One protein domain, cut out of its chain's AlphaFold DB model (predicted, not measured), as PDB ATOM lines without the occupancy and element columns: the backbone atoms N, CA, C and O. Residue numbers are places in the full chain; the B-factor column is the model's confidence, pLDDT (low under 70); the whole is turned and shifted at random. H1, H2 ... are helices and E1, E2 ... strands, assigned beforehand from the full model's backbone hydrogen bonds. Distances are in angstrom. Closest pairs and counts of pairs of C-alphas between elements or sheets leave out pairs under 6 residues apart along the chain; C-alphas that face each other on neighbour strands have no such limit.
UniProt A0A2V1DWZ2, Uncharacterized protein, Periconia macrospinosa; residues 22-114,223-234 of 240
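This is residues 22 to 114 and 223 to 234 of the 240 residues of an uncharacterized protein of Periconia macrospinosa (UniProt A0A2V1DWZ2). With little regular structure, two helices, H1 and H3, cross in the middle; the loop of residues 35 to 74 reaches far to one end, with E1 and H4 near the other. The printed part has 105 residues, in order H1, H2, H3, E1, H4, mostly helix, with 40 residues in named elements. It is only just compact, close to loose, with a radius of gyration of the C-alphas of 15.5 A and spans of 49 by 34 by 19 A.

H1, residues 22 to 34, begins at C-alpha 22 (12.296, 14.188, -109.481) and is 18.6 A long. H2 is residues 75 to 81, H3 residues 83 to 91 at 12.5 A, E1 residues 94 to 96. H4, residues 103 to 110, ends at C-alpha 110 (17.360, 22.659, -110.796).

H1 and H3 touch, C-alphas of Ala 26 and Leu 88 closest at 4.7 A, at a steep tilt of 52 degrees, opposite ways. H2 and H3 are close but not clearly touching, C-alphas of Thr 79 and Gln 86 closest at 7.2 A. The closest C-alphas of E1 and H4, Trp 94 and Gly 103, are 5.3 A apart. E1 pairs with no named strand. H1 and H2 are apart. In H1, H2, H3 and H4 every O i to N i+4 pair is within hydrogen-bond range.

C-alphas 68 and 100 are farthest apart, 49.2 A. Residues 115 to 222 are not printed; C-alphas 114 and 223 are 5.6 A apart. The link from H1 to H2 is long. Residues 60 to 62 and 64 to 72 have pLDDT under 70.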
ATOM      1  N   LEU A  22      12.981  14.370-108.197       95.75
ATOM      2  CA  LEU A  22      12.296  14.188-109.481       95.75
ATOM      3  C   LEU A  22      12.358  12.718-109.913       95.75
ATOM      4  O   LEU A  22      11.335  12.112-110.226       95.75
ATOM      5  N   VAL A  23      13.557  12.126-109.861       95.81
ATOM      6  CA  VAL A  23      13.788  10.718-110.223       95.81
ATOM      7  C   VAL A  23      13.006   9.785-109.304       95.81
ATOM      8  O   VAL A  23      12.362   8.857-109.788       95.81
ATOM      9  N   LYS A  24      13.002  10.050-107.990       96.19
ATOM     10  CA  LYS A  24      12.248   9.255-107.010       96.19
ATOM     11  C   LYS A  24      10.757   9.190-107.353       96.19
ATOM     12  O   LYS A  24      10.172   8.111-107.316       96.19
ATOM     13  N   ARG A  25      10.150  10.323-107.720       96.88
ATOM     14  CA  ARG A  25       8.726  10.405-108.088       96.88
ATOM     15  C   ARG A  25       8.431   9.728-109.417       96.88
ATOM     16  O   ARG A  25       7.521   8.910-109.483       96.88
ATOM     17  N   ALA A  26       9.240   9.995-110.442       96.25
ATOM     18  CA  ALA A  26       9.110   9.328-111.735       96.25
ATOM     19  C   ALA A  26       9.216   7.799-111.592       96.25
ATOM     20  O   ALA A  26       8.432   7.057-112.183       96.25
ATOM     21  N   HIS A  27      10.144   7.318-110.759       95.69
ATOM     22  CA  HIS A  27      10.300   5.894-110.488       95.69
ATOM     23  C   HIS A  27       9.115   5.310-109.710       95.69
ATOM     24  O   HIS A  27       8.627   4.245-110.073       95.69
ATOM     25  N   TYR A  28       8.607   6.011-108.692       97.06
ATOM     26  CA  TYR A  28       7.406   5.593-107.967       97.06
ATOM     27  C   TYR A  28       6.193   5.456-108.899       97.06
ATOM     28  O   TYR A  28       5.529   4.421-108.889       97.06
ATOM     29  N   ILE A  29       5.953   6.453-109.761       97.06
ATOM     30  CA  ILE A  29       4.893   6.408-110.778       97.06
ATOM     31  C   ILE A  29       5.080   5.179-111.672       97.06
ATOM     32  O   ILE A  29       4.142   4.408-111.859       97.06
ATOM     33  N   PHE A  30       6.298   4.943-112.166       96.38
ATOM     34  CA  PHE A  30       6.594   3.783-113.007       96.38
ATOM     35  C   PHE A  30       6.296   2.449-112.308       96.38
ATOM     36  O   PHE A  30       5.699   1.564-112.919       96.38
ATOM     37  N   LEU A  31       6.656   2.306-111.027       96.69
ATOM     38  CA  LEU A  31       6.341   1.107-110.245       96.69
ATOM     39  C   LEU A  31       4.828   0.903-110.106       96.69
ATOM     40  O   LEU A  31       4.361  -0.213-110.314       96.69
ATOM     41  N   LYS A  32       4.062   1.970-109.839       96.56
ATOM     42  CA  LYS A  32       2.591   1.914-109.782       96.56
ATOM     43  C   LYS A  32       1.966   1.500-111.111       96.56
ATOM     44  O   LYS A  32       1.072   0.663-111.127       96.56
ATOM     45  N   LEU A  33       2.482   2.007-112.227       95.75
ATOM     46  CA  LEU A  33       2.050   1.585-113.563       95.75
ATOM     47  C   LEU A  33       2.302   0.090-113.825       95.75
ATOM     48  O   LEU A  33       1.585  -0.517-114.621       95.75
ATOM     49  N   TRP A  34       3.312  -0.496-113.177       95.25
ATOM     50  CA  TRP A  34       3.720  -1.888-113.373       95.25
ATOM     51  C   TRP A  34       2.973  -2.892-112.479       95.25
ATOM     52  O   TRP A  34       3.053  -4.101-112.713       95.25
ATOM     53  N   GLU A  35       2.239  -2.435-111.461       95.38
ATOM     54  CA  GLU A  35       1.513  -3.310-110.535       95.38
ATOM     55  C   GLU A  35       0.524  -4.222-111.292       95.38
ATOM     56  O   GLU A  35      -0.400  -3.775-111.972       95.38
ATOM     57  N   GLY A  36       0.739  -5.540-111.203       95.56
ATOM     58  CA  GLY A  36      -0.093  -6.541-111.878       95.56
ATOM     59  C   GLY A  36       0.043  -6.583-113.407       95.56
ATOM     60  O   GLY A  36      -0.803  -7.188-114.070       95.56
ATOM     61  N   LYS A  37       1.076  -5.956-113.988       95.19
ATOM     62  CA  LYS A  37       1.323  -5.914-115.438       95.19
ATOM     63  C   LYS A  37       2.570  -6.708-115.834       95.19
ATOM     64  O   LYS A  37       3.515  -6.860-115.066       95.19
ATOM     65  N   ASN A  38       2.573  -7.203-117.070       94.81
ATOM     66  CA  ASN A  38       3.718  -7.868-117.705       94.81
ATOM     67  C   ASN A  38       4.134  -7.211-119.038       94.81
ATOM     68  O   ASN A  38       5.073  -7.671-119.684       94.81
ATOM     69  N   SER A  39       3.445  -6.144-119.446       92.81
ATOM     70  CA  SER A  39       3.769  -5.303-120.596       92.81
ATOM     71  C   SER A  39       3.368  -3.854-120.305       92.81
ATOM     72  O   SER A  39       2.627  -3.585-119.357       92.81
ATOM     73  N   THR A  40       3.837  -2.918-121.131       92.38
ATOM     74  CA  THR A  40       3.473  -1.496-121.037       92.38
ATOM     75  C   THR A  40       2.228  -1.128-121.840       92.38
ATOM     76  O   THR A  40       1.852   0.038-121.886       92.38
ATOM     77  N   THR A  41       1.568  -2.093-122.482       92.69
ATOM     78  CA  THR A  41       0.383  -1.835-123.306       92.69
ATOM     79  C   THR A  41      -0.738  -1.210-122.471       92.69
ATOM     80  O   THR A  41      -1.168  -1.768-121.461       92.69
ATOM     81  N   GLY A  42      -1.233  -0.057-122.915       94.31
ATOM     82  CA  GLY A  42      -2.244   0.749-122.239       94.31
ATOM     83  C   GLY A  42      -1.733   1.539-121.032       94.31
ATOM     84  O   GLY A  42      -2.551   2.139-120.334       94.31
ATOM     85  N   ALA A  43      -0.426   1.559-120.757       96.19
ATOM     86  CA  ALA A  43       0.128   2.250-119.596       96.19
ATOM     87  C   ALA A  43      -0.069   3.774-119.666       96.19
ATOM     88  O   ALA A  43      -0.284   4.404-118.631       96.19
ATOM     89  N   HIS A  44      -0.118   4.360-120.866       95.38
ATOM     90  CA  HIS A  44      -0.457   5.774-121.074       95.38
ATOM     91  C   HIS A  44      -1.855   6.160-120.556       95.38
ATOM     92  O   HIS A  44      -2.116   7.332-120.299       95.38
ATOM     93  N   LYS A  45      -2.765   5.190-120.382       96.56
ATOM     94  CA  LYS A  45      -4.123   5.418-119.857       96.56
ATOM     95  C   LYS A  45      -4.164   5.465-118.330       96.56
ATOM     96  O   LYS A  45      -5.214   5.766-117.763       96.56
ATOM     97  N   HIS A  46      -3.061   5.143-117.651       97.06
ATOM     98  CA  HIS A  46      -3.023   5.121-116.196       97.06
ATOM     99  C   HIS A  46      -3.242   6.538-115.626       97.06
ATOM    100  O   HIS A  46      -2.590   7.473-116.098       97.06
ATOM    101  N   PRO A  47      -4.091   6.730-114.595       95.69
ATOM    102  CA  PRO A  47      -4.418   8.061-114.060       95.69
ATOM    103  C   PRO A  47      -3.209   8.898-113.618       95.69
ATOM    104  O   PRO A  47      -3.250  10.121-113.678       95.69
ATOM    105  N   LEU A  48      -2.121   8.239-113.208       96.31
ATOM    106  CA  LEU A  48      -0.869   8.909-112.827       96.31
ATOM    107  C   LEU A  48      -0.081   9.511-114.002       96.31
ATOM    108  O   LEU A  48       0.890  10.213-113.751       96.31
ATOM    109  N   VAL A  49      -0.430   9.209-115.257       95.44
ATOM    110  CA  VAL A  49       0.281   9.735-116.440       95.44
ATOM    111  C   VAL A  49      -0.644  10.249-117.543       95.44
ATOM    112  O   VAL A  49      -0.189  10.990-118.405       95.44
ATOM    113  N   SER A  50      -1.940   9.924-117.532       95.12
ATOM    114  CA  SER A  50      -2.876  10.285-118.613       95.12
ATOM    115  C   SER A  50      -3.133  11.792-118.763       95.12
ATOM    116  O   SER A  50      -3.676  12.236-119.772       95.12
ATOM    117  N   HIS A  51      -2.719  12.589-117.775       93.25
ATOM    118  CA  HIS A  51      -2.719  14.053-117.810       93.25
ATOM    119  C   HIS A  51      -1.522  14.651-118.580       93.25
ATOM    120  O   HIS A  51      -1.428  15.873-118.742       93.25
ATOM    121  N   VAL A  52      -0.577  13.817-119.018       92.19
ATOM    122  CA  VAL A  52       0.594  14.211-119.804       92.19
ATOM    123  C   VAL A  52       0.305  13.954-121.289       92.19
ATOM    124  O   VAL A  52      -0.234  12.902-121.636       92.19
ATOM    125  N   PRO A  53       0.643  14.890-122.198       90.88
ATOM    126  CA  PRO A  53       0.476  14.664-123.628       90.88
ATOM    127  C   PRO A  53       1.222  13.415-124.117       90.88
ATOM    128  O   PRO A  53       2.362  13.157-123.721       90.88
ATOM    129  N   LEU A  54       0.594  12.671-125.030       91.25
ATOM    130  CA  LEU A  54       1.236  11.536-125.690       91.25
ATOM    131  C   LEU A  54       2.469  11.987-126.481       91.25
ATOM    132  O   LEU A  54       2.509  13.092-127.034       91.25
ATOM    133  N   MET A  55       3.461  11.104-126.569       87.00
ATOM    134  CA  MET A  55       4.600  11.320-127.453       87.00
ATOM    135  C   MET A  55       4.126  11.221-128.897       87.00
ATOM    136  O   MET A  55       3.556  10.208-129.298       87.00
ATOM    137  N   ARG A  56       4.378  12.277-129.668       84.12
ATOM    138  CA  ARG A  56       3.972  12.345-131.069       84.12
ATOM    139  C   ARG A  56       4.946  11.585-131.952       84.12
ATOM    140  O   ARG A  56       6.156  11.817-131.894       84.12
ATOM    141  N   VAL A  57       4.407  10.721-132.796       75.62
ATOM    142  CA  VAL A  57       5.127  10.085-133.894       75.62
ATOM    143  C   VAL A  57       4.880  10.900-135.173       75.62
ATOM    144  O   VAL A  57       3.750  11.337-135.399       75.62
ATOM    145  N   PRO A  58       5.906  11.141-136.013       71.19
ATOM    146  CA  PRO A  58       5.709  11.757-137.324       71.19
ATOM    147  C   PRO A  58       4.639  11.013-138.148       71.19
ATOM    148  O   PRO A  58       4.673   9.778-138.178       71.19
ATOM    149  N   PRO A  59       3.705  11.720-138.819       71.50
ATOM    150  CA  PRO A  59       2.616  11.095-139.578       71.50
ATOM    151  C   PRO A  59       3.084  10.063-140.607       71.50
ATOM    152  O   PRO A  59       2.394   9.082-140.861       71.50
ATOM    153  N   GLU A  60       4.273  10.259-141.174       64.50
ATOM    154  CA  GLU A  60       4.872   9.405-142.200       64.50
ATOM    155  C   GLU A  60       5.281   8.022-141.668       64.50
ATOM    156  O   GLU A  60       5.526   7.110-142.453       64.50
ATOM    157  N   LEU A  61       5.369   7.870-140.343       64.69
ATOM    158  CA  LEU A  61       5.789   6.643-139.665       64.69
ATOM    159  C   LEU A  61       4.605   5.893-139.043       64.69
ATOM    160  O   LEU A  61       4.808   4.853-138.417       64.69
ATOM    161  N   VAL A  62       3.383   6.418-139.180       69.06
ATOM    162  CA  VAL A  62       2.181   5.782-138.643       69.06
ATOM    163  C   VAL A  62       1.839   4.555-139.483       69.06
ATOM    164  O   VAL A  62       1.645   4.653-140.694       69.06
ATOM    165  N   THR A  63       1.758   3.393-138.838       70.88
ATOM    166  CA  THR A  63       1.409   2.125-139.493       70.88
ATOM    167  C   THR A  63       0.384   1.359-138.673       70.88
ATOM    168  O   THR A  63       0.474   1.322-137.442       70.88
ATOM    169  N   ASP A  64      -0.538   0.682-139.352       69.56
ATOM    170  CA  ASP A  64      -1.514  -0.199-138.715       69.56
ATOM    171  C   ASP A  64      -0.906  -1.573-138.367       69.56
ATOM    172  O   ASP A  64       0.197  -1.927-138.794       69.56
ATOM    173  N   ASP A  65      -1.612  -2.345-137.537       67.06
ATOM    174  CA  ASP A  65      -1.276  -3.751-137.292       67.06
ATOM    175  C   ASP A  65      -1.729  -4.585-138.497       67.06
ATOM    176  O   ASP A  65      -2.918  -4.843-138.682       67.06
ATOM    177  N   ASP A  66      -0.772  -5.030-139.314       60.44
ATOM    178  CA  ASP A  66      -1.024  -5.849-140.510       60.44
ATOM    179  C   ASP A  66      -1.503  -7.292-140.194       60.44
ATOM    180  O   ASP A  66      -1.423  -8.180-141.045       60.44
ATOM    181  N   GLY A  67      -1.922  -7.601-138.961       47.00
ATOM    182  CA  GLY A  67      -2.407  -8.929-138.559       47.00
ATOM    183  C   GLY A  67      -1.312  -9.998-138.441       47.00
ATOM    184  O   GLY A  67      -1.591 -11.145-138.100       47.00
ATOM    185  N   ALA A  68      -0.050  -9.627-138.679       50.75
ATOM    186  CA  ALA A  68       1.126 -10.487-138.545       50.75
ATOM    187  C   ALA A  68       1.782 -10.409-137.150       50.75
ATOM    188  O   ALA A  68       2.926 -10.837-136.982       50.75
ATOM    189  N   GLY A  69       1.104  -9.822-136.154       50.78
ATOM    190  CA  GLY A  69       1.679  -9.562-134.829       50.78
ATOM    191  C   GLY A  69       2.722  -8.440-134.839       50.78
ATOM    192  O   GLY A  69       3.640  -8.428-134.014       50.78
ATOM    193  N   LYS A  70       2.621  -7.510-135.796       55.53
ATOM    194  CA  LYS A  70       3.449  -6.302-135.822       55.53
ATOM    195  C   LYS A  70       2.759  -5.232-134.984       55.53
ATOM    196  O   LYS A  70       1.586  -4.953-135.163       55.53
ATOM    197  N   MET A  71       3.504  -4.615-134.073       60.03
ATOM    198  CA  MET A  71       2.980  -3.503-133.283       60.03
ATOM    199  C   MET A  71       2.653  -2.327-134.210       60.03
ATOM    200  O   MET A  71       3.558  -1.844-134.893       60.03
ATOM    201  N   ALA A  72       1.393  -1.880-134.215       69.81
ATOM    202  CA  ALA A  72       0.996  -0.627-134.851       69.81
ATOM    203  C   ALA A  72       1.886   0.508-134.326       69.81
ATOM    204  O   ALA A  72       2.149   0.580-133.120       69.81
ATOM    205  N   ILE A  73       2.372   1.375-135.207       79.25
ATOM    206  CA  ILE A  73       3.183   2.532-134.828       79.25
ATOM    207  C   ILE A  73       2.245   3.731-134.788       79.25
ATOM    208  O   ILE A  73       1.777   4.194-135.820       79.25
ATOM    209  N   ASN A  74       1.943   4.218-133.589       85.75
ATOM    210  CA  ASN A  74       1.161   5.430-133.371       85.75
ATOM    211  C   ASN A  74       1.580   6.089-132.046       85.75
ATOM    212  O   ASN A  74       2.433   5.568-131.322       85.75
ATOM    213  N   ASP A  75       0.986   7.240-131.729       88.81
ATOM    214  CA  ASP A  75       1.299   7.989-130.508       88.81
ATOM    215  C   ASP A  75       1.088   7.153-129.238       88.81
ATOM    216  O   ASP A  75       1.907   7.213-128.321       88.81
ATOM    217  N   GLU A  76       0.026   6.344-129.173       91.69
ATOM    218  CA  GLU A  76      -0.272   5.493-128.016       91.69
ATOM    219  C   GLU A  76       0.780   4.393-127.842       91.69
ATOM    220  O   GLU A  76       1.354   4.258-126.762       91.69
ATOM    221  N   SER A  77       1.088   3.637-128.899       88.19
ATOM    222  CA  SER A  77       2.041   2.526-128.832       88.19
ATOM    223  C   SER A  77       3.473   3.000-128.597       88.19
ATOM    224  O   SER A  77       4.215   2.362-127.849       88.19
ATOM    225  N   MET A  78       3.854   4.150-129.162       86.62
ATOM    226  CA  MET A  78       5.119   4.816-128.848       86.62
ATOM    227  C   MET A  78       5.155   5.248-127.380       86.62
ATOM    228  O   MET A  78       6.152   5.032-126.687       86.62
ATOM    229  N   THR A  79       4.063   5.841-126.896       90.94
ATOM    230  CA  THR A  79       3.945   6.299-125.510       90.94
ATOM    231  C   THR A  79       4.040   5.149-124.516       90.94
ATOM    232  O   THR A  79       4.797   5.245-123.553       90.94
ATOM    233  N   ASP A  80       3.353   4.043-124.778       92.38
ATOM    234  CA  ASP A  80       3.455   2.818-123.987       92.38
ATOM    235  C   ASP A  80       4.865   2.227-124.048       92.38
ATOM    236  O   ASP A  80       5.431   1.842-123.023       92.38
ATOM    237  N   TYR A  81       5.478   2.178-125.233       88.06
ATOM    238  CA  TYR A  81       6.832   1.656-125.404       88.06
ATOM    239  C   TYR A  81       7.861   2.412-124.551       88.06
ATOM    240  O   TYR A  81       8.709   1.780-123.919       88.06
ATOM    241  N   ALA A  82       7.774   3.743-124.487       89.12
ATOM    242  CA  ALA A  82       8.671   4.563-123.675       89.12
ATOM    243  C   ALA A  82       7.962   5.216-122.477       89.12
ATOM    244  O   ALA A  82       8.237   6.364-122.130       89.12
ATOM    245  N   VAL A  83       7.086   4.473-121.795       92.94
ATOM    246  CA  VAL A  83       6.269   5.002-120.686       92.94
ATOM    247  C   VAL A  83       7.085   5.593-119.529       92.94
ATOM    248  O   VAL A  83       6.597   6.430-118.777       92.94
ATOM    249  N   GLN A  84       8.364   5.240-119.398       92.88
ATOM    250  CA  GLN A  84       9.256   5.887-118.431       92.88
ATOM    251  C   GLN A  84       9.421   7.398-118.688       92.88
ATOM    252  O   GLN A  84       9.535   8.164-117.733       92.88
ATOM    253  N   ILE A  85       9.381   7.833-119.954       92.50
ATOM    254  CA  ILE A  85       9.386   9.253-120.339       92.50
ATOM    255  C   ILE A  85       8.096   9.922-119.853       92.50
ATOM    256  O   ILE A  85       8.145  11.010-119.289       92.50
ATOM    257  N   GLN A  86       6.952   9.238-119.972       92.75
ATOM    258  CA  GLN A  86       5.680   9.729-119.430       92.75
ATOM    259  C   GLN A  86       5.695   9.851-117.908       92.75
ATOM    260  O   GLN A  86       5.195  10.832-117.368       92.75
ATOM    261  N   CYS A  87       6.313   8.903-117.203       95.50
ATOM    262  CA  CYS A  87       6.435   8.964-115.746       95.50
ATOM    263  C   CYS A  87       7.260  10.179-115.295       95.50
ATOM    264  O   CYS A  87       6.911  10.840-114.316       95.50
ATOM    265  N   LEU A  88       8.338  10.500-116.020       95.00
ATOM    266  CA  LEU A  88       9.127  11.707-115.770       95.00
ATOM    267  C   LEU A  88       8.330  12.976-116.107       95.00
ATOM    268  O   LEU A  88       8.282  13.898-115.294       95.00
ATOM    269  N   GLY A  89       7.631  12.969-117.245       93.38
ATOM    270  CA  GLY A  89       6.724  14.033-117.680       93.38
ATOM    271  C   GLY A  89       5.564  14.296-116.710       93.38
ATOM    272  O   GLY A  89       5.109  15.436-116.588       93.38
ATOM    273  N   ALA A  90       5.107  13.272-115.994       94.69
ATOM    274  CA  ALA A  90       4.111  13.400-114.940       94.69
ATOM    275  C   ALA A  90       4.723  14.026-113.685       94.69
ATOM    276  O   ALA A  90       4.193  15.009-113.173       94.69
ATOM    277  N   ALA A  91       5.880  13.525-113.237       95.50
ATOM    278  CA  ALA A  91       6.568  14.035-112.053       95.50
ATOM    279  C   ALA A  91       6.937  15.529-112.166       95.50
ATOM    280  O   ALA A  91       6.770  16.275-111.200       95.50
ATOM    281  N   GLU A  92       7.378  15.994-113.341       93.94
ATOM    282  CA  GLU A  92       7.687  17.415-113.588       93.94
ATOM    283  C   GLU A  92       6.453  18.326-113.680       93.94
ATOM    284  O   GLU A  92       6.592  19.547-113.656       93.94
ATOM    285  N   ARG A  93       5.252  17.755-113.812       94.31
ATOM    286  CA  ARG A  93       3.970  18.479-113.880       94.31
ATOM    287  C   ARG A  93       3.123  18.297-112.623       94.31
ATOM    288  O   ARG A  93       1.963  18.714-112.611       94.31
ATOM    289  N   TRP A  94       3.686  17.671-111.594       95.88
ATOM    290  CA  TRP A  94       2.999  17.378-110.347       95.88
ATOM    291  C   TRP A  94       3.341  18.413-109.278       95.88
ATOM    292  O   TRP A  94       4.505  18.787-109.123       95.88
ATOM    293  N   VAL A  95       2.339  18.823-108.505       97.56
ATOM    294  CA  VAL A  95       2.510  19.566-107.251       97.56
ATOM    295  C   VAL A  95       1.918  18.749-106.110       97.56
ATOM    296  O   VAL A  95       0.768  18.316-106.181       97.56
ATOM    297  N   ASP A  96       2.709  18.539-105.065       97.12
ATOM    298  CA  ASP A  96       2.301  17.838-103.850       97.12
ATOM    299  C   ASP A  96       2.548  18.751-102.646       97.12
ATOM    300  O   ASP A  96       3.678  18.962-102.208       97.12
ATOM    301  N   GLU A  97       1.474  19.342-102.126       95.44
ATOM    302  CA  GLU A  97       1.554  20.272-100.995       95.44
ATOM    303  C   GLU A  97       1.879  19.562 -99.676       95.44
ATOM    304  O   GLU A  97       2.366  20.202 -98.744       95.44
ATOM    305  N   SER A  98       1.644  18.248 -99.589       94.44
ATOM    306  CA  SER A  98       1.866  17.482 -98.362       94.44
ATOM    307  C   SER A  98       3.352  17.310 -98.044       94.44
ATOM    308  O   SER A  98       3.736  17.313 -96.874       94.44
ATOM    309  N   ASP A  99       4.193  17.219 -99.079       94.75
ATOM    310  CA  ASP A  99       5.646  17.075 -98.956       94.75
ATOM    311  C   ASP A  99       6.445  18.232 -99.586       94.75
ATOM    312  O   ASP A  99       7.680  18.216 -99.592       94.75
ATOM    313  N   GLY A 100       5.746  19.266-100.064       95.94
ATOM    314  CA  GLY A 100       6.330  20.488-100.612       95.94
ATOM    315  C   GLY A 100       6.920  20.332-102.016       95.94
ATOM    316  O   GLY A 100       7.753  21.150-102.419       95.94
ATOM    317  N   TRP A 101       6.540  19.296-102.764       97.50
ATOM    318  CA  TRP A 101       6.951  19.129-104.153       97.50
ATOM    319  C   TRP A 101       6.288  20.146-105.075       97.50
ATOM    320  O   TRP A 101       5.064  20.239-105.163       97.50
ATOM    321  N   ASP A 102       7.120  20.824-105.856       97.69
ATOM    322  CA  ASP A 102       6.702  21.648-106.983       97.69
ATOM    323  C   ASP A 102       7.552  21.255-108.194       97.69
ATOM    324  O   ASP A 102       8.697  21.695-108.343       97.69
ATOM    325  N   GLY A 103       7.016  20.353-109.022       95.56
ATOM    326  CA  GLY A 103       7.681  19.848-110.221       95.56
ATOM    327  C   GLY A 103       8.061  20.954-111.210       95.56
ATOM    328  O   GLY A 103       9.243  21.029-111.567       95.56
ATOM    329  N   PRO A 104       7.125  21.839-111.609       94.25
ATOM    330  CA  PRO A 104       7.426  22.956-112.499       94.25
ATOM    331  C   PRO A 104       8.561  23.844-111.996       94.25
ATOM    332  O   PRO A 104       9.523  24.113-112.727       94.25
ATOM    333  N   LYS A 105       8.515  24.232-110.719       95.75
ATOM    334  CA  LYS A 105       9.576  25.030-110.103       95.75
ATOM    335  C   LYS A 105      10.898  24.274-110.049       95.75
ATOM    336  O   LYS A 105      11.940  24.841-110.379       95.75
ATOM    337  N   TYR A 106      10.877  22.997-109.665       95.56
ATOM    338  CA  TYR A 106      12.083  22.176-109.591       95.56
ATOM    339  C   TYR A 106      12.772  22.079-110.949       95.56
ATOM    340  O   TYR A 106      13.978  22.302-111.040       95.56
ATOM    341  N   VAL A 107      12.025  21.793-112.017       93.50
ATOM    342  CA  VAL A 107      12.596  21.693-113.363       93.50
ATOM    343  C   VAL A 107      13.191  23.025-113.810       93.50
ATOM    344  O   VAL A 107      14.330  23.049-114.275       93.50
ATOM    345  N   LYS A 108      12.480  24.135-113.603       92.56
ATOM    346  CA  LYS A 108      12.975  25.474-113.946       92.56
ATOM    347  C   LYS A 108      14.261  25.844-113.198       92.56
ATOM    348  O   LYS A 108      15.169  26.427-113.787       92.56
ATOM    349  N   GLU A 109      14.348  25.533-111.907       94.00
ATOM    350  CA  GLU A 109      15.444  25.999-111.048       94.00
ATOM    351  C   GLU A 109      16.624  25.025-110.941       94.00
ATOM    352  O   GLU A 109      17.739  25.451-110.629       94.00
ATOM    353  N   LYS A 110      16.391  23.720-111.129       94.25
ATOM    354  CA  LYS A 110      17.360  22.659-110.796       94.25
ATOM    355  C   LYS A 110      17.762  21.781-111.974       94.25
ATOM    356  O   LYS A 110      18.792  21.115-111.872       94.25
ATOM    357  N   CYS A 111      17.012  21.762-113.076       92.44
ATOM    358  CA  CYS A 111      17.366  20.933-114.228       92.44
ATOM    359  C   CYS A 111      18.241  21.690-115.234       92.44
ATOM    360  O   CYS A 111      17.973  22.832-115.602       92.44
ATOM    361  N   TRP A 112      19.281  21.012-115.723       92.00
ATOM    362  CA  TRP A 112      20.106  21.478-116.834       92.00
ATOM    363  C   TRP A 112      19.794  20.638-118.067       92.00
ATOM    364  O   TRP A 112      20.215  19.487-118.166       92.00
ATOM    365  N   LEU A 113      18.994  21.190-118.976       90.88
ATOM    366  CA  LEU A 113      18.409  20.427-120.074       90.88
ATOM    367  C   LEU A 113      19.083  20.733-121.399       90.88
ATOM    368  O   LEU A 113      19.414  21.879-121.694       90.88
ATOM    369  N   PHE A 114      19.215  19.701-122.221       90.12
ATOM    370  CA  PHE A 114      19.772  19.777-123.562       90.12
ATOM    371  C   PHE A 114      18.752  19.266-124.572       90.12
ATOM    372  O   PHE A 114      17.994  18.334-124.293       90.12
ATOM    373  N   ILE A 223      18.615  24.327-122.799       89.06
ATOM    374  CA  ILE A 223      17.223  24.740-122.937       89.06
ATOM    375  C   ILE A 223      16.805  25.463-121.658       89.06
ATOM    376  O   ILE A 223      16.968  24.944-120.552       89.06
ATOM    377  N   TYR A 224      16.237  26.653-121.828       86.25
ATOM    378  CA  TYR A 224      15.576  27.395-120.763       86.25
ATOM    379  C   TYR A 224      14.079  27.119-120.803       86.25
ATOM    380  O   TYR A 224      13.456  27.228-121.859       86.25
ATOM    381  N   ILE A 225      13.514  26.779-119.649       83.50
ATOM    382  CA  ILE A 225      12.080  26.559-119.490       83.50
ATOM    383  C   ILE A 225      11.470  27.780-118.805       83.50
ATOM    384  O   ILE A 225      11.972  28.244-117.780       83.50
ATOM    385  N   GLY A 226      10.414  28.320-119.417       84.19
ATOM    386  CA  GLY A 226       9.582  29.358-118.813       84.19
ATOM    387  C   GLY A 226       8.660  28.793-117.734       84.19
ATOM    388  O   GLY A 226       8.639  27.594-117.483       84.19
ATOM    389  N   ASP A 227       7.884  29.660-117.094       86.75
ATOM    390  CA  ASP A 227       6.866  29.209-116.145       86.75
ATOM    391  C   ASP A 227       5.743  28.446-116.857       86.75
ATOM    392  O   ASP A 227       5.353  28.787-117.977       86.75
ATOM    393  N   TYR A 228       5.228  27.409-116.198       86.56
ATOM    394  CA  TYR A 228       4.100  26.621-116.679       86.56
ATOM    395  C   TYR A 228       3.272  26.075-115.520       86.56
ATOM    396  O   TYR A 228       3.797  25.776-114.447       86.56
ATOM    397  N   GLU A 229       1.971  25.925-115.758       90.75
ATOM    398  CA  GLU A 229       1.055  25.378-114.760       90.75
ATOM    399  C   GLU A 229       1.226  23.858-114.617       90.75
ATOM    400  O   GLU A 229       1.383  23.153-115.624       90.75
ATOM    401  N   PRO A 230       1.163  23.321-113.385       93.75
ATOM    402  CA  PRO A 230       1.113  21.883-113.178       93.75
ATOM    403  C   PRO A 230      -0.185  21.316-113.753       93.75
ATOM    404  O   PRO A 230      -1.248  21.935-113.664       93.75
ATOM    405  N   THR A 231      -0.119  20.104-114.300       94.06
ATOM    406  CA  THR A 231      -1.318  19.398-114.776       94.06
ATOM    407  C   THR A 231      -1.911  18.469-113.721       94.06
ATOM    408  O   THR A 231      -3.029  18.002-113.909       94.06
ATOM    409  N   MET A 232      -1.213  18.248-112.597       94.75
ATOM    410  CA  MET A 232      -1.716  17.496-111.445       94.75
ATOM    411  C   MET A 232      -1.354  18.156-110.118       94.75
ATOM    412  O   MET A 232      -0.256  18.688-109.941       94.75
ATOM    413  N   ARG A 233      -2.290  18.075-109.169       96.00
ATOM    414  CA  ARG A 233      -2.128  18.504-107.777       96.00
ATOM    415  C   ARG A 233      -2.677  17.419-106.857       96.00
ATOM    416  O   ARG A 233      -3.803  16.974-107.066       96.00
ATOM    417  N   GLY A 234      -1.907  17.009-105.857       94.12
ATOM    418  CA  GLY A 234      -2.341  16.023-104.866       94.12
ATOM    419  C   GLY A 234      -1.189  15.220-104.278       94.12
ATOM    420  O   GLY A 234      -0.056  15.324-104.748       94.12
TER     421      GLY A 234